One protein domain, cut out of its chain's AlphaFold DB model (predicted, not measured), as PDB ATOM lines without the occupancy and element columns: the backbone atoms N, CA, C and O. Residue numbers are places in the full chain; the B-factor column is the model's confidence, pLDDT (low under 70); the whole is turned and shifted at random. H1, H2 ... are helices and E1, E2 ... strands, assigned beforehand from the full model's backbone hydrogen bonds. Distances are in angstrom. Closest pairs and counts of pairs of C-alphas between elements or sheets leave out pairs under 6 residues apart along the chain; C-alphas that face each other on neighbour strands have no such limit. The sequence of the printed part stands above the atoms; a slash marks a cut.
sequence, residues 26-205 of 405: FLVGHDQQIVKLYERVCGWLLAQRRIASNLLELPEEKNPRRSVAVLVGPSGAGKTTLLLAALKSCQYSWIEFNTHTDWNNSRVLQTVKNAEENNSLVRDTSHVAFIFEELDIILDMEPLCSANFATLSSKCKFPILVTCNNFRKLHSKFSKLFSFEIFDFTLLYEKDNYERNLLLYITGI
ATOM      1  N   PHE A  26     348.366 479.573 330.668       46.19
ATOM      2  CA  PHE A  26     349.761 479.349 331.068       46.19
ATOM      3  C   PHE A  26     350.756 479.350 329.902       46.19
ATOM      4  O   PHE A  26     351.942 479.538 330.142       46.19
ATOM      5  N   LEU A  27     350.299 479.131 328.665       38.41
ATOM      6  CA  LEU A  27     351.130 479.271 327.467       38.41
ATOM      7  C   LEU A  27     351.260 480.743 327.046       38.41
ATOM      8  O   LEU A  27     352.162 481.090 326.284       38.41
ATOM      9  N   VAL A  28     350.410 481.624 327.589       40.81
ATOM     10  CA  VAL A  28     350.478 483.075 327.404       40.81
ATOM     11  C   VAL A  28     351.592 483.618 328.305       40.81
ATOM     12  O   VAL A  28     351.385 483.941 329.469       40.81
ATOM     13  N   GLY A  29     352.812 483.652 327.769       38.56
ATOM     14  CA  GLY A  29     354.016 484.118 328.471       38.56
ATOM     15  C   GLY A  29     355.267 483.283 328.187       38.56
ATOM     16  O   GLY A  29     356.377 483.747 328.430       38.56
ATOM     17  N   HIS A  30     355.106 482.080 327.630       44.66
ATOM     18  CA  HIS A  30     356.220 481.316 327.076       44.66
ATOM     19  C   HIS A  30     356.506 481.752 325.636       44.66
ATOM     20  O   HIS A  30     355.614 482.225 324.931       44.66
ATOM     21  N   ASP A  31     357.763 481.599 325.213       46.19
ATOM     22  CA  ASP A  31     358.210 481.882 323.849       46.19
ATOM     23  C   ASP A  31     357.220 481.274 322.838       46.19
ATOM     24  O   ASP A  31     356.873 480.091 322.930       46.19
ATOM     25  N   GLN A  32     356.743 482.076 321.880       43.72
ATOM     26  CA  GLN A  32     355.786 481.641 320.856       43.72
ATOM     27  C   GLN A  32     356.273 480.393 320.105       43.72
ATOM     28  O   GLN A  32     355.460 479.638 319.570       43.72
ATOM     29  N   GLN A  33     357.587 480.144 320.078       40.72
ATOM     30  CA  GLN A  33     358.160 478.920 319.526       40.72
ATOM     31  C   GLN A  33     357.869 477.673 320.376       40.72
ATOM     32  O   GLN A  33     357.593 476.621 319.806       40.72
ATOM     33  N   ILE A  34     357.871 477.776 321.710       46.59
ATOM     34  CA  ILE A  34     357.547 476.674 322.635       46.59
ATOM     35  C   ILE A  34     356.059 476.340 322.547       46.59
ATOM     36  O   ILE A  34     355.702 475.166 322.469       46.59
ATOM     37  N   VAL A  35     355.199 477.360 322.483       45.84
ATOM     38  CA  VAL A  35     353.749 477.184 322.305       45.84
ATOM     39  C   VAL A  35     353.453 476.466 320.985       45.84
ATOM     40  O   VAL A  35     352.758 475.454 320.986       45.84
ATOM     41  N   LYS A  36     354.084 476.891 319.882       44.69
ATOM     42  CA  LYS A  36     353.982 476.211 318.579       44.69
ATOM     43  C   LYS A  36     354.564 474.794 318.585       44.69
ATOM     44  O   LYS A  36     354.073 473.939 317.855       44.69
ATOM     45  N   LEU A  37     355.601 474.520 319.385       45.94
ATOM     46  CA  LEU A  37     356.157 473.170 319.535       45.94
ATOM     47  C   LEU A  37     355.169 472.247 320.267       45.94
ATOM     48  O   LEU A  37     354.946 471.120 319.837       45.94
ATOM     49  N   TYR A  38     354.541 472.746 321.332       48.22
ATOM     50  CA  TYR A  38     353.505 472.034 322.086       48.22
ATOM     51  C   TYR A  38     352.240 471.786 321.255       48.22
ATOM     52  O   TYR A  38     351.654 470.710 321.345       48.22
ATOM     53  N   GLU A  39     351.845 472.742 320.410       44.66
ATOM     54  CA  GLU A  39     350.744 472.584 319.450       44.66
ATOM     55  C   GLU A  39     351.037 471.528 318.374       44.66
ATOM     56  O   GLU A  39     350.122 470.839 317.925       44.66
ATOM     57  N   ARG A  40     352.306 471.382 317.961       43.78
ATOM     58  CA  ARG A  40     352.725 470.427 316.920       43.78
ATOM     59  C   ARG A  40     352.816 468.985 317.407       43.78
ATOM     60  O   ARG A  40     352.674 468.070 316.599       43.78
ATOM     61  N   VAL A  41     352.994 468.749 318.705       50.78
ATOM     62  CA  VAL A  41     352.950 467.391 319.262       50.78
ATOM     63  C   VAL A  41     351.490 467.027 319.539       50.78
ATOM     64  O   VAL A  41     351.027 467.035 320.678       50.78
ATOM     65  N   CYS A  42     350.747 466.694 318.478       56.84
ATOM     66  CA  CYS A  42     349.325 466.326 318.530       56.84
ATOM     67  C   CYS A  42     348.999 465.296 319.633       56.84
ATOM     68  O   CYS A  42     347.915 465.334 320.219       56.84
ATOM     69  N   GLY A  43     349.951 464.416 319.969       66.25
ATOM     70  CA  GLY A  43     349.819 463.436 321.047       66.25
ATOM     71  C   GLY A  43     349.641 464.044 322.446       66.25
ATOM     72  O   GLY A  43     348.834 463.533 323.220       66.25
ATOM     73  N   TRP A  44     350.314 465.156 322.781       71.75
ATOM     74  CA  TRP A  44     350.192 465.782 324.114       71.75
ATOM     75  C   TRP A  44     348.856 466.461 324.309       71.75
ATOM     76  O   TRP A  44     348.239 466.291 325.355       71.75
ATOM     77  N   LEU A  45     348.382 467.192 323.300       74.62
ATOM     78  CA  LEU A  45     347.095 467.867 323.393       74.62
ATOM     79  C   LEU A  45     345.950 466.852 323.523       74.62
ATOM     80  O   LEU A  45     345.030 467.058 324.314       74.62
ATOM     81  N   LEU A  46     346.018 465.734 322.789       75.31
ATOM     82  CA  LEU A  46     345.050 464.642 322.904       75.31
ATOM     83  C   LEU A  46     345.094 463.985 324.286       75.31
ATOM     84  O   LEU A  46     344.046 463.811 324.911       75.31
ATOM     85  N   ALA A  47     346.288 463.677 324.791       76.06
ATOM     86  CA  ALA A  47     346.454 463.090 326.113       76.06
ATOM     87  C   ALA A  47     345.970 464.036 327.223       76.06
ATOM     88  O   ALA A  47     345.196 463.623 328.087       76.06
ATOM     89  N   GLN A  48     346.324 465.321 327.148       82.56
ATOM     90  CA  GLN A  48     345.860 466.358 328.069       82.56
ATOM     91  C   GLN A  48     344.335 466.472 328.047       82.56
ATOM     92  O   GLN A  48     343.710 466.451 329.105       82.56
ATOM     93  N   ARG A  49     343.724 466.544 326.856       80.94
ATOM     94  CA  ARG A  49     342.263 466.594 326.700       80.94
ATOM     95  C   ARG A  49     341.593 465.355 327.269       80.94
ATOM     96  O   ARG A  49     340.557 465.485 327.907       80.94
ATOM     97  N   ARG A  50     342.169 464.166 327.083       79.81
ATOM     98  CA  ARG A  50     341.610 462.923 327.630       79.81
ATOM     99  C   ARG A  50     341.703 462.890 329.152       79.81
ATOM    100  O   ARG A  50     340.718 462.536 329.794       79.81
ATOM    101  N   ILE A  51     342.838 463.287 329.731       82.38
ATOM    102  CA  ILE A  51     342.995 463.413 331.188       82.38
ATOM    103  C   ILE A  51     341.982 464.431 331.725       82.38
ATOM    104  O   ILE A  51     341.251 464.123 332.661       82.38
ATOM    105  N   ALA A  52     341.873 465.597 331.087       82.88
ATOM    106  CA  ALA A  52     340.916 466.639 331.448       82.88
ATOM    107  C   ALA A  52     339.459 466.157 331.354       82.88
ATOM    108  O   ALA A  52     338.700 466.360 332.296       82.88
ATOM    109  N   SER A  53     339.082 465.464 330.274       79.88
ATOM    110  CA  SER A  53     337.745 464.873 330.102       79.88
ATOM    111  C   SER A  53     337.433 463.918 331.244       79.88
ATOM    112  O   SER A  53     336.389 464.045 331.862       79.88
ATOM    113  N   ASN A  54     338.366 463.029 331.601       75.31
ATOM    114  CA  ASN A  54     338.169 462.108 332.720       75.31
ATOM    115  C   ASN A  54     338.057 462.836 334.061       75.31
ATOM    116  O   ASN A  54     337.192 462.492 334.857       75.31
ATOM    117  N   LEU A  55     338.882 463.858 334.305       75.44
ATOM    118  CA  LEU A  55     338.785 464.675 335.517       75.44
ATOM    119  C   LEU A  55     337.416 465.367 335.627       75.44
ATOM    120  O   LEU A  55     336.824 465.365 336.701       75.44
ATOM    121  N   LEU A  56     336.895 465.904 334.520       71.00
ATOM    122  CA  LEU A  56     335.598 466.591 334.454       71.00
ATOM    123  C   LEU A  56     334.397 465.630 334.467       71.00
ATOM    124  O   LEU A  56     333.314 465.995 334.931       71.00
ATOM    125  N   GLU A  57     334.570 464.422 333.929       68.62
ATOM    126  CA  GLU A  57     333.539 463.389 333.831       68.62
ATOM    127  C   GLU A  57     333.392 462.561 335.101       68.62
ATOM    128  O   GLU A  57     332.384 461.874 335.202       68.62
ATOM    129  N   LEU A  58     334.324 462.632 336.062       60.56
ATOM    130  CA  LEU A  58     334.191 462.043 337.399       60.56
ATOM    131  C   LEU A  58     333.007 462.711 338.128       60.56
ATOM    132  O   LEU A  58     333.181 463.760 338.752       60.56
ATOM    133  N   PRO A  59     331.777 462.164 338.067       50.75
ATOM    134  CA  PRO A  59     330.614 462.853 338.591       50.75
ATOM    135  C   PRO A  59     330.638 462.698 340.107       50.75
ATOM    136  O   PRO A  59     330.794 461.586 340.615       50.75
ATOM    137  N   GLU A  60     330.413 463.794 340.827       54.84
ATOM    138  CA  GLU A  60     330.462 463.828 342.292       54.84
ATOM    139  C   GLU A  60     329.520 462.813 342.973       54.84
ATOM    140  O   GLU A  60     329.790 462.423 344.108       54.84
ATOM    141  N   GLU A  61     328.485 462.305 342.286       49.34
ATOM    142  CA  GLU A  61     327.391 461.564 342.936       49.34
ATOM    143  C   GLU A  61     327.019 460.191 342.339       49.34
ATOM    144  O   GLU A  61     326.343 459.420 343.016       49.34
ATOM    145  N   LYS A  62     327.414 459.838 341.104       46.41
ATOM    146  CA  LYS A  62     326.857 458.638 340.424       46.41
ATOM    147  C   LYS A  62     327.809 457.473 340.203       46.41
ATOM    148  O   LYS A  62     327.334 456.386 339.883       46.41
ATOM    149  N   ASN A  63     329.110 457.661 340.398       47.25
ATOM    150  CA  ASN A  63     330.059 456.561 340.314       47.25
ATOM    151  C   ASN A  63     330.781 456.422 341.661       47.25
ATOM    152  O   ASN A  63     331.699 457.193 341.941       47.25
ATOM    153  N   PRO A  64     330.390 455.459 342.521       47.75
ATOM    154  CA  PRO A  64     331.075 455.221 343.795       47.75
ATOM    155  C   PRO A  64     332.506 454.700 343.596       47.75
ATOM    156  O   PRO A  64     333.237 454.497 344.558       47.75
ATOM    157  N   ARG A  65     332.903 454.455 342.343       55.19
ATOM    158  CA  ARG A  65     334.186 453.896 341.949       55.19
ATOM    159  C   ARG A  65     334.923 454.959 341.147       55.19
ATOM    160  O   ARG A  65     334.632 455.171 339.972       55.19
ATOM    161  N   ARG A  66     335.806 455.695 341.820       63.41
ATOM    162  CA  ARG A  66     336.587 456.767 341.199       63.41
ATOM    163  C   ARG A  66     337.818 456.169 340.527       63.41
ATOM    164  O   ARG A  66     338.411 455.215 341.030       63.41
ATOM    165  N   SER A  67     338.119 456.667 339.333       67.75
ATOM    166  CA  SER A  67     339.163 456.129 338.475       67.75
ATOM    167  C   SER A  67     340.544 456.651 338.876       67.75
ATOM    168  O   SER A  67     340.715 457.833 339.167       67.75
ATOM    169  N   VAL A  68     341.536 455.758 338.895       84.31
ATOM    170  CA  VAL A  68     342.954 456.120 339.010       84.31
ATOM    171  C   VAL A  68     343.507 456.226 337.595       84.31
ATOM    172  O   VAL A  68     343.494 455.230 336.875       84.31
ATOM    173  N   ALA A  69     344.006 457.385 337.177       86.44
ATOM    174  CA  ALA A  69     344.705 457.511 335.897       86.44
ATOM    175  C   ALA A  69     346.209 457.302 336.099       86.44
ATOM    176  O   ALA A  69     346.807 457.904 336.979       86.44
ATOM    177  N   VAL A  70     346.828 456.455 335.292       88.25
ATOM    178  CA  VAL A  70     348.239 456.078 335.340       88.25
ATOM    179  C   VAL A  70     348.899 456.449 334.019       88.25
ATOM    180  O   VAL A  70     348.606 455.870 332.986       88.25
ATOM    181  N   LEU A  71     349.820 457.396 334.033       89.50
ATOM    182  CA  LEU A  71     350.591 457.805 332.872       89.50
ATOM    183  C   LEU A  71     351.945 457.087 332.863       89.50
ATOM    184  O   LEU A  71     352.719 457.167 333.814       89.50
ATOM    185  N   VAL A  72     352.239 456.389 331.778       86.12
ATOM    186  CA  VAL A  72     353.379 455.484 331.631       86.12
ATOM    187  C   VAL A  72     354.247 455.964 330.490       86.12
ATOM    188  O   VAL A  72     353.770 456.330 329.426       86.12
ATOM    189  N   GLY A  73     355.550 455.946 330.687       87.94
ATOM    190  CA  GLY A  73     356.500 456.312 329.646       87.94
ATOM    191  C   GLY A  73     357.894 456.425 330.232       87.94
ATOM    192  O   GLY A  73     358.035 456.425 331.457       87.94
ATOM    193  N   PRO A  74     358.936 456.543 329.401       85.00
ATOM    194  CA  PRO A  74     360.301 456.641 329.895       85.00
ATOM    195  C   PRO A  74     360.501 457.881 330.782       85.00
ATOM    196  O   PRO A  74     359.709 458.836 330.768       85.00
ATOM    197  N   SER A  75     361.572 457.873 331.576       86.62
ATOM    198  CA  SER A  75     361.977 459.065 332.325       86.62
ATOM    199  C   SER A  75     362.224 460.235 331.360       86.62
ATOM    200  O   SER A  75     362.643 460.044 330.217       86.62
ATOM    201  N   GLY A  76     361.863 461.448 331.780       85.69
ATOM    202  CA  GLY A  76     361.952 462.646 330.940       85.69
ATOM    203  C   GLY A  76     360.921 462.741 329.804       85.69
ATOM    204  O   GLY A  76     360.983 463.683 329.021       85.69
ATOM    205  N   ALA A  77     359.947 461.828 329.691       83.31
ATOM    206  CA  ALA A  77     358.876 461.916 328.684       83.31
ATOM    207  C   ALA A  77     357.827 463.018 328.955       83.31
ATOM    208  O   ALA A  77     356.834 463.094 328.240       83.31
ATOM    209  N   GLY A  78     358.008 463.839 329.997       86.12
ATOM    210  CA  GLY A  78     357.081 464.919 330.351       86.12
ATOM    211  C   GLY A  78     355.777 464.463 331.009       86.12
ATOM    212  O   GLY A  78     354.782 465.178 330.968       86.12
ATOM    213  N   LYS A  79     355.775 463.280 331.640       88.94
ATOM    214  CA  LYS A  79     354.597 462.698 332.307       88.94
ATOM    215  C   LYS A  79     353.985 463.641 333.344       88.94
ATOM    216  O   LYS A  79     352.806 463.974 333.276       88.94
ATOM    217  N   THR A  80     354.812 464.089 334.281       91.50
ATOM    218  CA  THR A  80     354.414 464.987 335.369       91.50
ATOM    219  C   THR A  80     353.948 466.325 334.803       91.50
ATOM    220  O   THR A  80     352.855 466.778 335.121       91.50
ATOM    221  N   THR A  81     354.691 466.891 333.845       90.44
ATOM    222  CA  THR A  81     354.309 468.116 333.125       90.44
ATOM    223  C   THR A  81     352.924 468.008 332.483       90.44
ATOM    224  O   THR A  81     352.123 468.932 332.607       90.44
ATOM    225  N   LEU A  82     352.612 466.878 331.841       87.88
ATOM    226  CA  LEU A  82     351.318 466.646 331.205       87.88
ATOM    227  C   LEU A  82     350.169 466.584 332.223       87.88
ATOM    228  O   LEU A  82     349.125 467.202 332.002       87.88
ATOM    229  N   LEU A  83     350.354 465.874 333.343       91.31
ATOM    230  CA  LEU A  83     349.350 465.813 334.413       91.31
ATOM    231  C   LEU A  83     349.088 467.200 335.011       91.31
ATOM    232  O   LEU A  83     347.933 467.596 335.158       91.31
ATOM    233  N   LEU A  84     350.150 467.957 335.298       91.62
ATOM    234  CA  LEU A  84     350.055 469.313 335.839       91.62
ATOM    235  C   LEU A  84     349.355 470.268 334.864       91.62
ATOM    236  O   LEU A  84     348.493 471.047 335.271       91.62
ATOM    237  N   ALA A  85     349.666 470.178 333.568       89.25
ATOM    238  CA  ALA A  85     348.995 470.962 332.535       89.25
ATOM    239  C   ALA A  85     347.493 470.637 332.456       89.25
ATOM    240  O   ALA A  85     346.667 471.550 332.347       89.25
ATOM    241  N   ALA A  86     347.121 469.356 332.550       88.69
ATOM    242  CA  ALA A  86     345.723 468.931 332.567       88.69
ATOM    243  C   ALA A  86     344.983 469.441 333.816       88.69
ATOM    244  O   ALA A  86     343.919 470.046 333.689       88.69
ATOM    245  N   LEU A  87     345.570 469.283 335.006       90.62
ATOM    246  CA  LEU A  87     344.998 469.761 336.270       90.62
ATOM    247  C   LEU A  87     344.801 471.277 336.283       90.62
ATOM    248  O   LEU A  87     343.720 471.751 336.628       90.62
ATOM    249  N   LYS A  88     345.811 472.033 335.835       89.38
ATOM    250  CA  LYS A  88     345.740 473.494 335.723       89.38
ATOM    251  C   LYS A  88     344.626 473.936 334.772       89.38
ATOM    252  O   LYS A  88     343.899 474.873 335.081       89.38
ATOM    253  N   SER A  89     344.458 473.232 333.652       86.62
ATOM    254  CA  SER A  89     343.393 473.516 332.676       86.62
ATOM    255  C   SER A  89     341.994 473.263 333.244       86.62
ATOM    256  O   SER A  89     341.046 473.947 332.870       86.62
ATOM    257  N   CYS A  90     341.874 472.317 334.179       86.31
ATOM    258  CA  CYS A  90     340.631 472.007 334.883       86.31
ATOM    259  C   CYS A  90     340.469 472.760 336.216       86.31
ATOM    260  O   CYS A  90     339.513 472.486 336.937       86.31
ATOM    261  N   GLN A  91     341.380 473.681 336.559       89.38
ATOM    262  CA  GLN A  91     341.378 474.431 337.826       89.38
ATOM    263  C   GLN A  91     341.403 473.539 339.084       89.38
ATOM    264  O   GLN A  91     340.823 473.880 340.114       89.38
ATOM    265  N   TYR A  92     342.079 472.389 339.012       88.94
ATOM    266  CA  TYR A  92     342.320 471.539 340.176       88.94
ATOM    267  C   TYR A  92     343.544 472.035 340.945       88.94
ATOM    268  O   TYR A  92     344.597 472.274 340.350       88.94
ATOM    269  N   SER A  93     343.437 472.092 342.271       90.50
ATOM    270  CA  SER A  93     344.618 472.026 343.134       90.50
ATOM    271  C   SER A  93     345.116 470.587 343.200       90.50
ATOM    272  O   SER A  93     344.340 469.643 343.037       90.50
ATOM    273  N   TRP A  94     346.403 470.388 343.464       92.75
ATOM    274  CA  TRP A  94     346.948 469.045 343.618       92.75
ATOM    275  C   TRP A  94     347.902 468.930 344.796       92.75
ATOM    276  O   TRP A  94     348.513 469.905 345.229       92.75
ATOM    277  N   ILE A  95     348.015 467.706 345.299       93.06
ATOM    278  CA  ILE A  95     349.019 467.300 346.276       93.06
ATOM    279  C   ILE A  95     349.858 466.213 345.615       93.06
ATOM    280  O   ILE A  95     349.326 465.202 345.153       93.06
ATOM    281  N   GLU A  96     351.160 466.451 345.543       94.44
ATOM    282  CA  GLU A  96     352.117 465.557 344.905       94.44
ATOM    283  C   GLU A  96     352.840 464.703 345.948       94.44
ATOM    284  O   GLU A  96     353.319 465.209 346.965       94.44
ATOM    285  N   PHE A  97     352.920 463.405 345.673       93.31
ATOM    286  CA  PHE A  97     353.702 462.425 346.408       93.31
ATOM    287  C   PHE A  97     354.742 461.840 345.455       93.31
ATOM    288  O   PHE A  97     354.393 461.194 344.468       93.31
ATOM    289  N   ASN A  98     356.013 462.061 345.759       93.38
ATOM    290  CA  ASN A  98     357.154 461.607 344.967       93.38
ATOM    291  C   ASN A  98     358.054 460.668 345.786       93.38
ATOM    292  O   ASN A  98     357.721 460.256 346.902       93.38
ATOM    293  N   THR A  99     359.208 460.306 345.233       88.06
ATOM    294  CA  THR A  99     360.179 459.391 345.856       88.06
ATOM    295  C   THR A  99     360.787 459.922 347.157       88.06
ATOM    296  O   THR A  99     361.249 459.128 347.971       88.06
ATOM    297  N   HIS A 100     360.750 461.236 347.391       87.38
ATOM    298  CA  HIS A 100     361.220 461.866 348.630       87.38
ATOM    299  C   HIS A 100     360.130 461.989 349.701       87.38
ATOM    300  O   HIS A 100     360.394 462.453 350.811       87.38
ATOM    301  N   THR A 101     358.897 461.600 349.379       84.94
ATOM    302  CA  THR A 101     357.795 461.599 350.338       84.94
ATOM    303  C   THR A 101     358.012 460.502 351.371       84.94
ATOM    304  O   THR A 101     358.365 459.378 351.034       84.94
ATOM    305  N   ASP A 102     357.757 460.808 352.639       83.81
ATOM    306  CA  ASP A 102     357.736 459.798 353.691       83.81
ATOM    307  C   ASP A 102     356.467 458.937 353.566       83.81
ATOM    308  O   ASP A 102     355.357 459.366 353.902       83.81
ATOM    309  N   TRP A 103     356.647 457.724 353.044       80.19
ATOM    310  CA  TRP A 103     355.584 456.749 352.787       80.19
ATOM    311  C   TRP A 103     355.169 455.943 354.013       80.19
ATOM    312  O   TRP A 103     354.296 455.070 353.914       80.19
ATOM    313  N   ASN A 104     355.754 456.245 355.170       78.44
ATOM    314  CA  ASN A 104     355.405 455.589 356.410       78.44
ATOM    315  C   ASN A 104     353.910 455.800 356.717       78.44
ATOM    316  O   ASN A 104     353.357 456.885 356.517       78.44
ATOM    317  N   ASN A 105     353.247 454.726 357.167       65.75
ATOM    318  CA  ASN A 105     351.791 454.511 357.080       65.75
ATOM    319  C   ASN A 105     350.898 455.671 357.546       65.75
ATOM    320  O   ASN A 105     349.752 455.772 357.112       65.75
ATOM    321  N   SER A 106     351.373 456.540 358.435       73.62
ATOM    322  CA  SER A 106     350.584 457.655 358.944       73.62
ATOM    323  C   SER A 106     350.528 458.840 357.983       73.62
ATOM    324  O   SER A 106     349.452 459.399 357.819       73.62
ATOM    325  N   ARG A 107     351.622 459.231 357.320       83.50
ATOM    326  CA  ARG A 107     351.702 460.559 356.685       83.50
ATOM    327  C   ARG A 107     350.886 460.684 355.411       83.50
ATOM    328  O   ARG A 107     350.071 461.592 355.325       83.50
ATOM    329  N   VAL A 108     351.038 459.777 354.447       87.69
ATOM    330  CA  VAL A 108     350.275 459.856 353.185       87.69
ATOM    331  C   VAL A 108     348.774 459.714 353.456       87.69
ATOM    332  O   VAL A 108     347.978 460.528 352.989       87.69
ATOM    333  N   LEU A 109     348.383 458.729 354.276       88.94
ATOM    334  CA  LEU A 109     346.983 458.522 354.658       88.94
ATOM    335  C   LEU A 109     346.416 459.723 355.425       88.94
ATOM    336  O   LEU A 109     345.287 460.130 355.165       88.94
ATOM    337  N   GLN A 110     347.192 460.308 356.340       90.38
ATOM    338  CA  GLN A 110     346.783 461.489 357.095       90.38
ATOM    339  C   GLN A 110     346.696 462.729 356.206       90.38
ATOM    340  O   GLN A 110     345.747 463.483 356.354       90.38
ATOM    341  N   THR A 111     347.609 462.930 355.256       89.56
ATOM    342  CA  THR A 111     347.533 464.033 354.286       89.56
ATOM    343  C   THR A 111     346.268 463.930 353.446       89.56
ATOM    344  O   THR A 111     345.547 464.916 353.305       89.56
ATOM    345  N   VAL A 112     345.949 462.732 352.946       88.50
ATOM    346  CA  VAL A 112     344.715 462.506 352.183       88.50
ATOM    347  C   VAL A 112     343.485 462.742 353.057       88.50
ATOM    348  O   VAL A 112     342.592 463.485 352.663       88.50
ATOM    349  N   LYS A 113     343.463 462.187 354.274       89.00
ATOM    350  CA  LYS A 113     342.364 462.384 355.227       89.00
ATOM    351  C   LYS A 113     342.174 463.861 355.588       89.00
ATOM    352  O   LYS A 113     341.054 464.358 355.572       89.00
ATOM    353  N   ASN A 114     343.262 464.581 355.844       89.12
ATOM    354  CA  ASN A 114     343.236 466.007 356.148       89.12
ATOM    355  C   ASN A 114     342.704 466.821 354.966       89.12
ATOM    356  O   ASN A 114     341.992 467.792 355.195       89.12
ATOM    357  N   ALA A 115     343.036 466.446 353.728       86.44
ATOM    358  CA  ALA A 115     342.491 467.085 352.534       86.44
ATOM    359  C   ALA A 115     340.992 466.785 352.352       86.44
ATOM    360  O   ALA A 115     340.248 467.660 351.924       86.44
ATOM    361  N   GLU A 116     340.533 465.580 352.713       84.00
ATOM    362  CA  GLU A 116     339.109 465.209 352.675       84.00
ATOM    363  C   GLU A 116     338.273 465.916 353.746       84.00
ATOM    364  O   GLU A 116     337.114 466.252 353.500       84.00
ATOM    365  N   GLU A 117     338.840 466.137 354.932       86.00
ATOM    366  CA  GLU A 117     338.161 466.793 356.054       86.00
ATOM    367  C   GLU A 117     338.226 468.326 355.952       86.00
ATOM    368  O   GLU A 117     337.257 469.014 356.279       86.00
ATOM    369  N   ASN A 118     339.333 468.879 355.445       78.19
ATOM    370  CA  ASN A 118     339.562 470.321 355.366       78.19
ATOM    371  C   ASN A 118     339.384 470.869 353.947       78.19
ATOM    372  O   ASN A 118     340.304 471.469 353.384       78.19
ATOM    373  N   ASN A 119     338.165 470.792 353.406       63.50
ATOM    374  CA  ASN A 119     337.803 471.523 352.177       63.50
ATOM    375  C   ASN A 119     338.116 473.034 352.268       63.50
ATOM    376  O   ASN A 119     338.255 473.708 351.255       63.50
ATOM    377  N   SER A 120     338.250 473.575 353.484       54.72
ATOM    378  CA  SER A 120     338.589 474.970 353.766       54.72
ATOM    379  C   SER A 120     340.088 475.294 353.760       54.72
ATOM    380  O   SER A 120     340.423 476.462 353.931       54.72
ATOM    381  N   LEU A 121     340.999 474.323 353.617       55.41
ATOM    382  CA  LEU A 121     342.438 474.583 353.413       55.41
ATOM    383  C   LEU A 121     342.756 474.836 351.933       55.41
ATOM    384  O   LEU A 121     343.695 475.559 351.613       55.41
ATOM    385  N   VAL A 122     341.912 474.326 351.038       59.81
ATOM    386  CA  VAL A 122     341.987 474.545 349.592       59.81
ATOM    387  C   VAL A 122     340.996 475.652 349.225       59.81
ATOM    388  O   VAL A 122     339.956 475.425 348.621       59.81
ATOM    389  N   ARG A 123     341.272 476.867 349.712       51.09
ATOM    390  CA  ARG A 123     340.287 477.965 349.797       51.09
ATOM    391  C   ARG A 123     339.783 478.512 348.463       51.09
ATOM    392  O   ARG A 123     338.705 479.096 348.460       51.09
ATOM    393  N   ASP A 124     340.492 478.270 347.361       58.25
ATOM    394  CA  ASP A 124     340.182 478.900 346.068       58.25
ATOM    395  C   ASP A 124     339.809 477.925 344.941       58.25
ATOM    396  O   ASP A 124     339.356 478.362 343.883       58.25
ATOM    397  N   THR A 125     339.925 476.610 345.146       57.72
ATOM    398  CA  THR A 125     339.545 475.622 344.122       57.72
ATOM    399  C   THR A 125     338.637 474.559 344.713       57.72
ATOM    400  O   THR A 125     339.009 473.882 345.669       57.72
ATOM    401  N   SER A 126     337.474 474.351 344.100       66.94
ATOM    402  CA  SER A 126     336.496 473.337 344.511       66.94
ATOM    403  C   SER A 126     336.981 471.893 344.339       66.94
ATOM    404  O   SER A 126     336.297 470.971 344.780       66.94
ATOM    405  N   HIS A 127     338.136 471.672 343.703       83.44
ATOM    406  CA  HIS A 127     338.594 470.342 343.330       83.44
ATOM    407  C   HIS A 127     340.080 470.132 343.653       83.44
ATOM    408  O   HIS A 127     340.939 470.909 343.239       83.44
ATOM    409  N   VAL A 128     340.370 469.059 344.392       88.12
ATOM    410  CA  VAL A 128     341.724 468.573 344.704       88.12
ATOM    411  C   VAL A 128     341.964 467.280 343.936       88.12
ATOM    412  O   VAL A 128     341.034 466.492 343.786       88.12
ATOM    413  N   ALA A 129     343.190 467.046 343.474       90.81
ATOM    414  CA  ALA A 129     343.663 465.759 342.970       90.81
ATOM    415  C   ALA A 129     344.956 465.327 343.678       90.81
ATOM    416  O   ALA A 129     345.728 466.158 344.152       90.81
ATOM    417  N   PHE A 130     345.222 464.025 343.714       92.62
ATOM    418  CA  PHE A 130     346.491 463.485 344.200       92.62
ATOM    419  C   PHE A 130     347.342 463.008 343.037       92.62
ATOM    420  O   PHE A 130     346.843 462.290 342.173       92.62
ATOM    421  N   ILE A 131     348.619 463.380 343.032       94.56
ATOM    422  CA  ILE A 131     349.604 462.894 342.068       94.56
ATOM    423  C   ILE A 131     350.569 461.968 342.800       94.56
ATOM    424  O   ILE A 131     351.150 462.358 343.805       94.56
ATOM    425  N   PHE A 132     350.754 460.760 342.283       94.50
ATOM    426  CA  PHE A 132     351.756 459.803 342.737       94.50
ATOM    427  C   PHE A 132     352.812 459.637 341.653       94.50
ATOM    428  O   PHE A 132     352.605 458.923 340.669       94.50
ATOM    429  N   GLU A 133     353.919 460.346 341.811       95.25
ATOM    430  CA  GLU A 133     355.005 460.357 340.847       95.25
ATOM    431  C   GLU A 133     355.904 459.127 341.009       95.25
ATOM    432  O   GLU A 133     356.239 458.738 342.123       95.25
ATOM    433  N   GLU A 134     356.284 458.508 339.886       94.81
ATOM    434  CA  GLU A 134     357.211 457.367 339.844       94.81
ATOM    435  C   GLU A 134     356.812 456.223 340.788       94.81
ATOM    436  O   GLU A 134     357.641 455.599 341.456       94.81
ATOM    437  N   LEU A 135     355.513 455.912 340.831       93.81
ATOM    438  CA  LEU A 135     354.971 454.938 341.776       93.81
ATOM    439  C   LEU A 135     355.606 453.550 341.601       93.81
ATOM    440  O   LEU A 135     355.763 452.819 342.571       93.81
ATOM    441  N   ASP A 136     356.029 453.184 340.390       93.62
ATOM    442  CA  ASP A 136     356.750 451.933 340.144       93.62
ATOM    443  C   ASP A 136     358.118 451.851 340.833       93.62
ATOM    444  O   ASP A 136     358.553 450.743 341.140       93.62
ATOM    445  N   ILE A 137     358.771 452.986 341.089       93.19
ATOM    446  CA  ILE A 137     360.019 453.064 341.858       93.19
ATOM    447  C   ILE A 137     359.699 452.999 343.351       93.19
ATOM    448  O   ILE A 137     360.269 452.188 344.077       93.19
ATOM    449  N   ILE A 138     358.731 453.796 343.804       90.81
ATOM    450  CA  ILE A 138     358.331 453.864 345.216       90.81
ATOM    451  C   ILE A 138     357.888 452.493 345.734       90.81
ATOM    452  O   ILE A 138     358.255 452.090 346.834       90.81
ATOM    453  N   LEU A 139     357.152 451.735 344.922       89.81
ATOM    454  CA  LEU A 139     356.699 450.386 345.260       89.81
ATOM    455  C   LEU A 139     357.835 449.388 345.520       89.81
ATOM    456  O   LEU A 139     357.559 448.343 346.116       89.81
ATOM    457  N   ASP A 140     359.046 449.654 345.032       89.12
ATOM    458  CA  ASP A 140     360.227 448.824 345.275       89.12
ATOM    459  C   ASP A 140     361.025 449.312 346.491       89.12
ATOM    460  O   ASP A 140     361.631 448.496 347.182       89.12
ATOM    461  N   MET A 141     361.003 450.618 346.774       87.88
ATOM    462  CA  MET A 141     361.691 451.200 347.932       87.88
ATOM    463  C   MET A 141     360.914 450.995 349.237       87.88
ATOM    464  O   MET A 141     361.512 450.780 350.285       87.88
ATOM    465  N   GLU A 142     359.583 451.040 349.168       86.62
ATOM    466  CA  GLU A 142     358.704 451.140 350.333       86.62
ATOM    467  C   GLU A 142     357.695 449.979 350.352       86.62
ATOM    468  O   GLU A 142     356.647 450.046 349.698       86.62
ATOM    469  N   PRO A 143     357.946 448.894 351.116       83.31
ATOM    470  CA  PRO A 143     357.099 447.695 351.114       83.31
ATOM    471  C   PRO A 143     355.627 447.974 351.447       83.31
ATOM    472  O   PRO A 143     354.719 447.325 350.921       83.31
ATOM    473  N   LEU A 144     355.384 448.968 352.305       85.56
ATOM    474  CA  LEU A 144     354.049 449.356 352.764       85.56
ATOM    475  C   LEU A 144     353.312 450.271 351.775       85.56
ATOM    476  O   LEU A 144     352.083 450.361 351.832       85.56
ATOM    477  N   CYS A 145     354.022 450.885 350.818       88.19
ATOM    478  CA  CYS A 145     353.433 451.756 349.799       88.19
ATOM    479  C   CYS A 145     352.295 451.052 349.052       88.19
ATOM    480  O   CYS A 145     351.232 451.635 348.851       88.19
ATOM    481  N   SER A 146     352.459 449.768 348.716       88.12
ATOM    482  CA  SER A 146     351.435 449.023 347.976       88.12
ATOM    483  C   SER A 146     350.110 448.913 348.737       88.12
ATOM    484  O   SER A 146     349.046 449.063 348.138       88.12
ATOM    485  N   ALA A 147     350.161 448.654 350.048       87.62
ATOM    486  CA  ALA A 147     348.969 448.537 350.887       87.62
ATOM    487  C   ALA A 147     348.312 449.908 351.118       87.62
ATOM    488  O   ALA A 147     347.085 450.033 351.045       87.62
ATOM    489  N   ASN A 148     349.126 450.947 351.322       87.56
ATOM    490  CA  ASN A 148     348.649 452.320 351.475       87.56
ATOM    491  C   ASN A 148     347.989 452.820 350.193       87.56
ATOM    492  O   ASN A 148     346.863 453.303 350.237       87.56
ATOM    493  N   PHE A 149     348.628 452.625 349.041       89.69
ATOM    494  CA  PHE A 149     348.077 453.015 347.749       89.69
ATOM    495  C   PHE A 149     346.776 452.266 347.425       89.69
ATOM    496  O   PHE A 149     345.806 452.873 346.971       89.69
ATOM    497  N   ALA A 150     346.695 450.965 347.722       87.69
ATOM    498  CA  ALA A 150     345.455 450.191 347.584       87.69
ATOM    499  C   ALA A 150     344.328 450.728 348.490       87.69
ATOM    500  O   ALA A 150     343.168 450.832 348.088       87.69
ATOM    501  N   THR A 151     344.669 451.105 349.722       87.19
ATOM    502  CA  THR A 151     343.710 451.683 350.672       87.19
ATOM    503  C   THR A 151     343.241 453.061 350.215       87.19
ATOM    504  O   THR A 151     342.050 453.355 350.267       87.19
ATOM    505  N   LEU A 152     344.161 453.891 349.725       87.88
ATOM    506  CA  LEU A 152     343.859 455.215 349.194       87.88
ATOM    507  C   LEU A 152     342.970 455.115 347.970       87.88
ATOM    508  O   LEU A 152     341.874 455.642 347.975       87.88
ATOM    509  N   SER A 153     343.377 454.378 346.952       86.19
ATOM    510  CA  SER A 153     342.587 454.231 345.726       86.19
ATOM    511  C   SER A 153     341.185 453.655 345.936       86.19
ATOM    512  O   SER A 153     340.280 453.991 345.180       86.19
ATOM    513  N   SER A 154     340.972 452.836 346.971       83.69
ATOM    514  CA  SER A 154     339.647 452.291 347.292       83.69
ATOM    515  C   SER A 154     338.753 453.233 348.105       83.69
ATOM    516  O   SER A 154     337.535 453.067 348.073       83.69
ATOM    517  N   LYS A 155     339.321 454.194 348.844       84.44
ATOM    518  CA  LYS A 155     338.570 455.063 349.774       84.44
ATOM    519  C   LYS A 155     338.583 456.540 349.401       84.44
ATOM    520  O   LYS A 155     337.671 457.263 349.793       84.44
ATOM    521  N   CYS A 156     339.611 456.970 348.682       84.56
ATOM    522  CA  CYS A 156     339.866 458.355 348.346       84.56
ATOM    523  C   CYS A 156     338.740 458.896 347.476       84.56
ATOM    524  O   CYS A 156     338.387 458.331 346.437       84.56
ATOM    525  N   LYS A 157     338.195 460.030 347.899       83.19
ATOM    526  CA  LYS A 157     337.216 460.766 347.108       83.19
ATOM    527  C   LYS A 157     337.917 461.529 345.985       83.19
ATOM    528  O   LYS A 157     337.380 461.652 344.897       83.19
ATOM    529  N   PHE A 158     339.111 462.050 346.167       86.50
ATOM    530  CA  PHE A 158     339.727 462.866 345.120       86.50
ATOM    531  C   PHE A 158     340.285 462.024 343.957       86.50
ATOM    532  O   PHE A 158     340.670 460.872 344.172       86.50
ATOM    533  N   PRO A 159     340.332 462.565 342.721       88.19
ATOM    534  CA  PRO A 159     340.986 461.893 341.605       88.19
ATOM    535  C   PRO A 159     342.435 461.568 341.947       88.19
ATOM    536  O   PRO A 159     343.148 462.390 342.528       88.19
ATOM    537  N   ILE A 160     342.867 460.373 341.558       90.69
ATOM    538  CA  ILE A 160     344.242 459.926 341.740       90.69
ATOM    539  C   ILE A 160     344.889 459.810 340.368       90.69
ATOM    540  O   ILE A 160     344.421 459.074 339.499       90.69
ATOM    541  N   LEU A 161     345.983 460.534 340.197       92.19
ATOM    542  CA  LEU A 161     346.836 460.509 339.027       92.19
ATOM    543  C   LEU A 161     348.168 459.875 339.425       92.19
ATOM    544  O   LEU A 161     348.704 460.148 340.492       92.19
ATOM    545  N   VAL A 162     348.706 459.013 338.584       93.38
ATOM    546  CA  VAL A 162     349.927 458.253 338.844       93.38
ATOM    547  C   VAL A 162     350.843 458.432 337.652       93.38
ATOM    548  O   VAL A 162     350.373 458.397 336.518       93.38
ATOM    549  N   THR A 163     352.145 458.570 337.871       94.31
ATOM    550  CA  THR A 163     353.136 458.382 336.809       94.31
ATOM    551  C   THR A 163     353.976 457.147 337.091       94.31
ATOM    552  O   THR A 163     354.202 456.777 338.245       94.31
ATOM    553  N   CYS A 164     354.432 456.475 336.038       94.12
ATOM    554  CA  CYS A 164     355.391 455.391 336.177       94.12
ATOM    555  C   CYS A 164     356.238 455.187 334.921       94.12
ATOM    556  O   CYS A 164     355.894 455.651 333.830       94.12
ATOM    557  N   ASN A 165     357.355 454.482 335.078       91.81
ATOM    558  CA  ASN A 165     358.205 454.083 333.959       91.81
ATOM    559  C   ASN A 165     357.887 452.652 333.496       91.81
ATOM    560  O   ASN A 165     357.933 452.354 332.303       91.81
ATOM    561  N   ASN A 166     357.524 451.764 334.427       89.75
ATOM    562  CA  ASN A 166     357.239 450.359 334.165       89.75
ATOM    563  C   ASN A 166     355.821 449.957 334.599       89.75
ATOM    564  O   ASN A 166     355.578 449.545 335.736       89.75
ATOM    565  N   PHE A 167     354.890 449.969 333.643       86.62
ATOM    566  CA  PHE A 167     353.505 449.560 333.880       86.62
ATOM    567  C   PHE A 167     353.363 448.126 334.399       86.62
ATOM    568  O   PHE A 167     352.475 447.852 335.203       86.62
ATOM    569  N   ARG A 168     354.232 447.191 333.982       86.94
ATOM    570  CA  ARG A 168     354.108 445.779 334.387       86.94
ATOM    571  C   ARG A 168     354.227 445.611 335.900       86.94
ATOM    572  O   ARG A 168     353.538 444.756 336.449       86.94
ATOM    573  N   LYS A 169     355.050 446.433 336.563       86.56
ATOM    574  CA  LYS A 169     355.198 446.428 338.027       86.56
ATOM    575  C   LYS A 169     353.916 446.866 338.732       86.56
ATOM    576  O   LYS A 169     353.491 446.237 339.695       86.56
ATOM    577  N   LEU A 170     353.271 447.914 338.226       85.50
ATOM    578  CA  LEU A 170     351.980 448.366 338.745       85.50
ATOM    579  C   LEU A 170     350.886 447.338 338.470       85.50
ATOM    580  O   LEU A 170     350.143 446.960 339.371       85.50
ATOM    581  N   HIS A 171     350.815 446.829 337.244       84.19
ATOM    582  CA  HIS A 171     349.812 445.851 336.854       84.19
ATOM    583  C   HIS A 171     349.916 444.556 337.672       84.19
ATOM    584  O   HIS A 171     348.903 444.037 338.133       84.19
ATOM    585  N   SER A 172     351.119 444.027 337.913       84.88
ATOM    586  CA  SER A 172     351.275 442.804 338.713       84.88
ATOM    587  C   SER A 172     350.788 442.986 340.155       84.88
ATOM    588  O   SER A 172     350.139 442.085 340.685       84.88
ATOM    589  N   LYS A 173     351.028 444.158 340.760       84.50
ATOM    590  CA  LYS A 173     350.588 444.468 342.129       84.50
ATOM    591  C   LYS A 173     349.099 444.810 342.223       84.50
ATOM    592  O   LYS A 173     348.447 444.425 343.192       84.50
ATOM    593  N   PHE A 174     348.542 445.488 341.220       84.12
ATOM    594  CA  PHE A 174     347.217 446.105 341.322       84.12
ATOM    595  C   PHE A 174     346.160 445.612 340.322       84.12
ATOM    596  O   PHE A 174     345.017 446.054 340.389       84.12
ATOM    597  N   SER A 175     346.474 444.657 339.441       80.00
ATOM    598  CA  SER A 175     345.516 444.042 338.489       80.00
ATOM    599  C   SER A 175     344.244 443.485 339.128       80.00
ATOM    600  O   SER A 175     343.208 443.403 338.476       80.00
ATOM    601  N   LYS A 176     344.301 443.102 340.406       74.38
ATOM    602  CA  LYS A 176     343.129 442.625 341.156       74.38
ATOM    603  C   LYS A 176     342.269 443.756 341.721       74.38
ATOM    604  O   LYS A 176     341.122 443.514 342.080       74.38
ATOM    605  N   LEU A 177     342.836 444.954 341.840       68.06
ATOM    606  CA  LEU A 177     342.229 446.107 342.500       68.06
ATOM    607  C   LEU A 177     341.626 447.084 341.486       68.06
ATOM    608  O   LEU A 177     340.576 447.661 341.759       68.06
ATOM    609  N   PHE A 178     342.229 447.208 340.300       68.62
ATOM    610  CA  PHE A 178     341.756 448.103 339.245       68.62
ATOM    611  C   PHE A 178     341.541 447.362 337.927       68.62
ATOM    612  O   PHE A 178     342.317 446.483 337.553       68.62
ATOM    613  N   SER A 179     340.503 447.756 337.192       56.75
ATOM    614  CA  SER A 179     340.404 447.481 335.760       56.75
ATOM    615  C   SER A 179     341.159 448.578 335.019       56.75
ATOM    616  O   SER A 179     340.928 449.746 335.297       56.75
ATOM    617  N   PHE A 180     342.091 448.219 334.139       59.09
ATOM    618  CA  PHE A 180     342.926 449.171 333.407       59.09
ATOM    619  C   PHE A 180     342.372 449.361 331.991       59.09
ATOM    620  O   PHE A 180     342.292 448.397 331.233       59.09
ATOM    621  N   GLU A 181     342.021 450.587 331.621       54.62
ATOM    622  CA  GLU A 181     341.818 451.009 330.235       54.62
ATOM    623  C   GLU A 181     343.145 451.566 329.715       54.62
ATOM    624  O   GLU A 181     343.790 452.342 330.412       54.62
ATOM    625  N   ILE A 182     343.593 451.138 328.537       55.56
ATOM    626  CA  ILE A 182     344.898 451.519 327.976       55.56
ATOM    627  C   ILE A 182     344.673 452.484 326.813       55.56
ATOM    628  O   ILE A 182     343.910 452.190 325.899       55.56
ATOM    629  N   PHE A 183     345.391 453.594 326.831       51.88
ATOM    630  CA  PHE A 183     345.474 454.616 325.799       51.88
ATOM    631  C   PHE A 183     346.944 454.802 325.430       51.88
ATOM    632  O   PHE A 183     347.721 455.382 326.179       51.88
ATOM    633  N   ASP A 184     347.352 454.299 324.278       48.81
ATOM    634  CA  ASP A 184     348.717 454.498 323.799       48.81
ATOM    635  C   ASP A 184     348.836 455.867 323.110       48.81
ATOM    636  O   ASP A 184     348.054 456.173 322.208       48.81
ATOM    637  N   PHE A 185     349.780 456.704 323.544       52.94
ATOM    638  CA  PHE A 185     350.146 457.955 322.882       52.94
ATOM    639  C   PHE A 185     351.606 457.888 322.427       52.94
ATOM    640  O   PHE A 185     352.544 458.048 323.207       52.94
ATOM    641  N   THR A 186     351.832 457.733 321.131       46.38
ATOM    642  CA  THR A 186     353.177 457.868 320.566       46.38
ATOM    643  C   THR A 186     353.543 459.346 320.427       46.38
ATOM    644  O   THR A 186     352.801 460.124 319.824       46.38
ATOM    645  N   LEU A 187     354.694 459.748 320.982       44.84
ATOM    646  CA  LEU A 187     355.253 461.083 320.778       44.84
ATOM    647  C   LEU A 187     356.373 461.018 319.762       44.84
ATOM    648  O   LEU A 187     357.448 460.472 320.018       44.84
ATOM    649  N   LEU A 188     356.103 461.630 318.618       39.75
ATOM    650  CA  LEU A 188     357.093 461.890 317.593       39.75
ATOM    651  C   LEU A 188     357.761 463.226 317.936       39.75
ATOM    652  O   LEU A 188     357.128 464.278 317.859       39.75
ATOM    653  N   TYR A 189     359.015 463.179 318.391       35.97
ATOM    654  CA  TYR A 189     359.830 464.375 318.599       35.97
ATOM    655  C   TYR A 189     360.716 464.582 317.369       35.97
ATOM    656  O   TYR A 189     361.639 463.812 317.121       35.97
ATOM    657  N   GLU A 190     360.435 465.630 316.598       35.69
ATOM    658  CA  GLU A 190     361.075 465.876 315.296       35.69
ATOM    659  C   GLU A 190     362.493 466.463 315.416       35.69
ATOM    660  O   GLU A 190     363.216 466.556 314.431       35.69
ATOM    661  N   LYS A 191     362.921 466.870 316.620       32.03
ATOM    662  CA  LYS A 191     364.153 467.658 316.767       32.03
ATOM    663  C   LYS A 191     365.438 466.841 316.948       32.03
ATOM    664  O   LYS A 191     366.491 467.385 316.657       32.03
ATOM    665  N   ASP A 192     365.357 465.567 317.352       35.06
ATOM    666  CA  ASP A 192     366.546 464.754 317.697       35.06
ATOM    667  C   ASP A 192     366.429 463.242 317.373       35.06
ATOM    668  O   ASP A 192     367.165 462.436 317.936       35.06
ATOM    669  N   ASN A 193     365.531 462.807 316.478       39.94
ATOM    670  CA  ASN A 193     365.414 461.393 316.051       39.94
ATOM    671  C   ASN A 193     365.184 460.352 317.179       39.94
ATOM    672  O   ASN A 193     365.500 459.174 317.012       39.94
ATOM    673  N   TYR A 194     364.603 460.745 318.319       34.28
ATOM    674  CA  TYR A 194     364.200 459.811 319.379       34.28
ATOM    675  C   TYR A 194     362.674 459.724 319.486       34.28
ATOM    676  O   TYR A 194     362.013 460.672 319.912       34.28
ATOM    677  N   GLU A 195     362.115 458.554 319.168       38.66
ATOM    678  CA  GLU A 195     360.734 458.212 319.517       38.66
ATOM    679  C   GLU A 195     360.615 458.016 321.036       38.66
ATOM    680  O   GLU A 195     361.360 457.240 321.644       38.66
ATOM    681  N   ARG A 196     359.655 458.697 321.673       38.56
ATOM    682  CA  ARG A 196     359.274 458.426 323.067       38.56
ATOM    683  C   ARG A 196     357.801 458.041 323.100       38.56
ATOM    684  O   ARG A 196     356.929 458.868 322.865       38.56
ATOM    685  N   ASN A 197     357.506 456.785 323.413       37.47
ATOM    686  CA  ASN A 197     356.126 456.335 323.592       37.47
ATOM    687  C   ASN A 197     355.629 456.682 325.003       37.47
ATOM    688  O   ASN A 197     356.322 456.429 325.994       37.47
ATOM    689  N   LEU A 198     354.437 457.269 325.083       36.97
ATOM    690  CA  LEU A 198     353.727 457.617 326.306       36.97
ATOM    691  C   LEU A 198     352.412 456.831 326.346       36.97
ATOM    692  O   LEU A 198     351.446 457.180 325.689       36.97
ATOM    693  N   LEU A 199     352.326 455.790 327.156       42.09
ATOM    694  CA  LEU A 199     351.077 455.063 327.358       42.09
ATOM    695  C   LEU A 199     350.307 455.677 328.533       42.09
ATOM    696  O   LEU A 199     350.746 455.604 329.672       42.09
ATOM    697  N   LEU A 200     349.137 456.253 328.308       42.81
ATOM    698  CA  LEU A 200     348.187 456.553 329.377       42.81
ATOM    699  C   LEU A 200     347.346 455.313 329.675       42.81
ATOM    700  O   LEU A 200     346.857 454.639 328.790       42.81
ATOM    701  N   TYR A 201     347.104 455.034 330.936       48.00
ATOM    702  CA  TYR A 201     346.170 454.025 331.391       48.00
ATOM    703  C   TYR A 201     345.148 454.730 332.272       48.00
ATOM    704  O   TYR A 201     345.524 455.466 333.172       48.00
ATOM    705  N   ILE A 202     343.857 454.544 332.056       47.34
ATOM    706  CA  ILE A 202     342.824 455.065 332.955       47.34
ATOM    707  C   ILE A 202     342.172 453.866 333.597       47.34
ATOM    708  O   ILE A 202     341.655 452.990 332.921       47.34
ATOM    709  N   THR A 203     342.253 453.770 334.911       40.34
ATOM    710  CA  THR A 203     341.795 452.585 335.620       40.34
ATOM    711  C   THR A 203     340.499 452.882 336.351       40.34
ATOM    712  O   THR A 203     340.411 453.878 337.056       40.34
ATOM    713  N   GLY A 204     339.480 452.043 336.189       34.69
ATOM    714  CA  GLY A 204     338.257 452.079 336.992       34.69
ATOM    715  C   GLY A 204     338.247 450.918 337.983       34.69
ATOM    716  O   GLY A 204     338.620 449.799 337.634       34.69
ATOM    717  N   ILE A 205     337.816 451.122 339.225       33.34
ATOM    718  CA  ILE A 205     337.550 449.993 340.132       33.34
ATOM    719  C   ILE A 205     336.227 449.344 339.678       33.34
ATOM    720  O   ILE A 205     335.218 450.027 339.617       33.34
TER     721      ILE A 205
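AT A GLANCE: This is residues 26 to 205 of the 405 residues of the protein "ABC transporter, ATP-binding protein isoform 2" of Galdieria sulphuraria (UniProt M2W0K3). A strongly twisted sheet of six strands runs through the middle, with helices over both faces: H2 and H3 cover one face, H5 and H7 are on the opposite face, and H4 and H6 lie side by side and graze the sheet. The long hairpin E5 and E6 extends the sheet beyond its four short parallel strands, while residues 28 to 34, of which 32 to 34 belong to H1, stick out. The printed part has 180 residues, with seven named helices and six named strands in the order H1 H2 E1 H3 E2 H4 E3 H5 H6 E4 H7 E5 E6. The sheet runs E2 E3 E4 E1 E6 E5 and is mixed; the class is mixed, helices and strands. The whole is compact, with a radius of gyration of the C-alphas of 16.4 A and spans of 45 by 37 by 32 A.

HOW THE PARTS SIT: H1, residues 32 to 40, and H2, residues 42 to 57, only just touch and only at the corner, with 3 pairs of C-alphas within 8 A; the closest are those of Glu 39 and Leu 45, 7.1 A. H2 is on the sheet at a height of 9.2 A, over E1, residues 68 to 72, and along the strands. H3, residues 79 to 89, is on the same face and touches H2 at a steep tilt of 55 degrees, the same way; the closest C-alphas are those of Gln 48 and Ala 86, 5.2 A. E2, residues 93 to 97, is an edge strand, parallel to E3, residues 128 to 132, with N 97 and O 131 at 2.8 A. H4, residues 107 to 117, touches H6, residues 145 to 155, at a shallow tilt of 13 degrees, the same way; the closest C-alphas are those of Leu 109 and Leu 152, 7.1 A. H4 and H6 only graze the sheet. E4, residues 160 to 164, is parallel to E3, with N 161 and O 130 at 2.8 A, and parallel to E1, with N 71 and O 162 at 2.7 A. E2, H4, E3 and E3, H5 H6, E4 are strand-helix-strand units, two parallel neighbour strands with helices between, H5 being residues 135 to 141; both crossovers are right-handed. H7, residues 167 to 174, touches H5 on the same face, with the C-alphas of Asp 136 and Lys 169 closest at 6.1 A. E5, residues 179 to 188, and E6, residues 195 to 204, form an antiparallel hairpin, with N 183 and O 200 at 2.7 A. E6 is antiparallel to E1, with N 70 and O 201 at 2.7 A. Every O i to N i+4 pair is within hydrogen-bond range in H1, H2, H3, H4, H6 and H7; in H5 it is 2 of 3.

IN THESE COORDINATES: H1 begins at C-alpha 32 (355.786, 481.641, 320.856). From first to last C-alpha H2 measures 22.2 A, H3 15.6 A, H4 14.9 A and H6 15.2 A. E1 begins at C-alpha 68 (342.954, 456.120, 339.010). E5 measures 28.6 A and E6 29.1 A; E6 ends at C-alpha 204 (338.257, 452.079, 336.992).

THE WHOLE: The two C-alphas farthest apart are those of Glu 117 and Asn 193, 48.7 A. The printed part has no cut, and no link is long. The mean pLDDT of the printed part is 72.6, and residues 26 to 43, 57 to 67, 105, 119 to 126 and 177 to 205 are under 70.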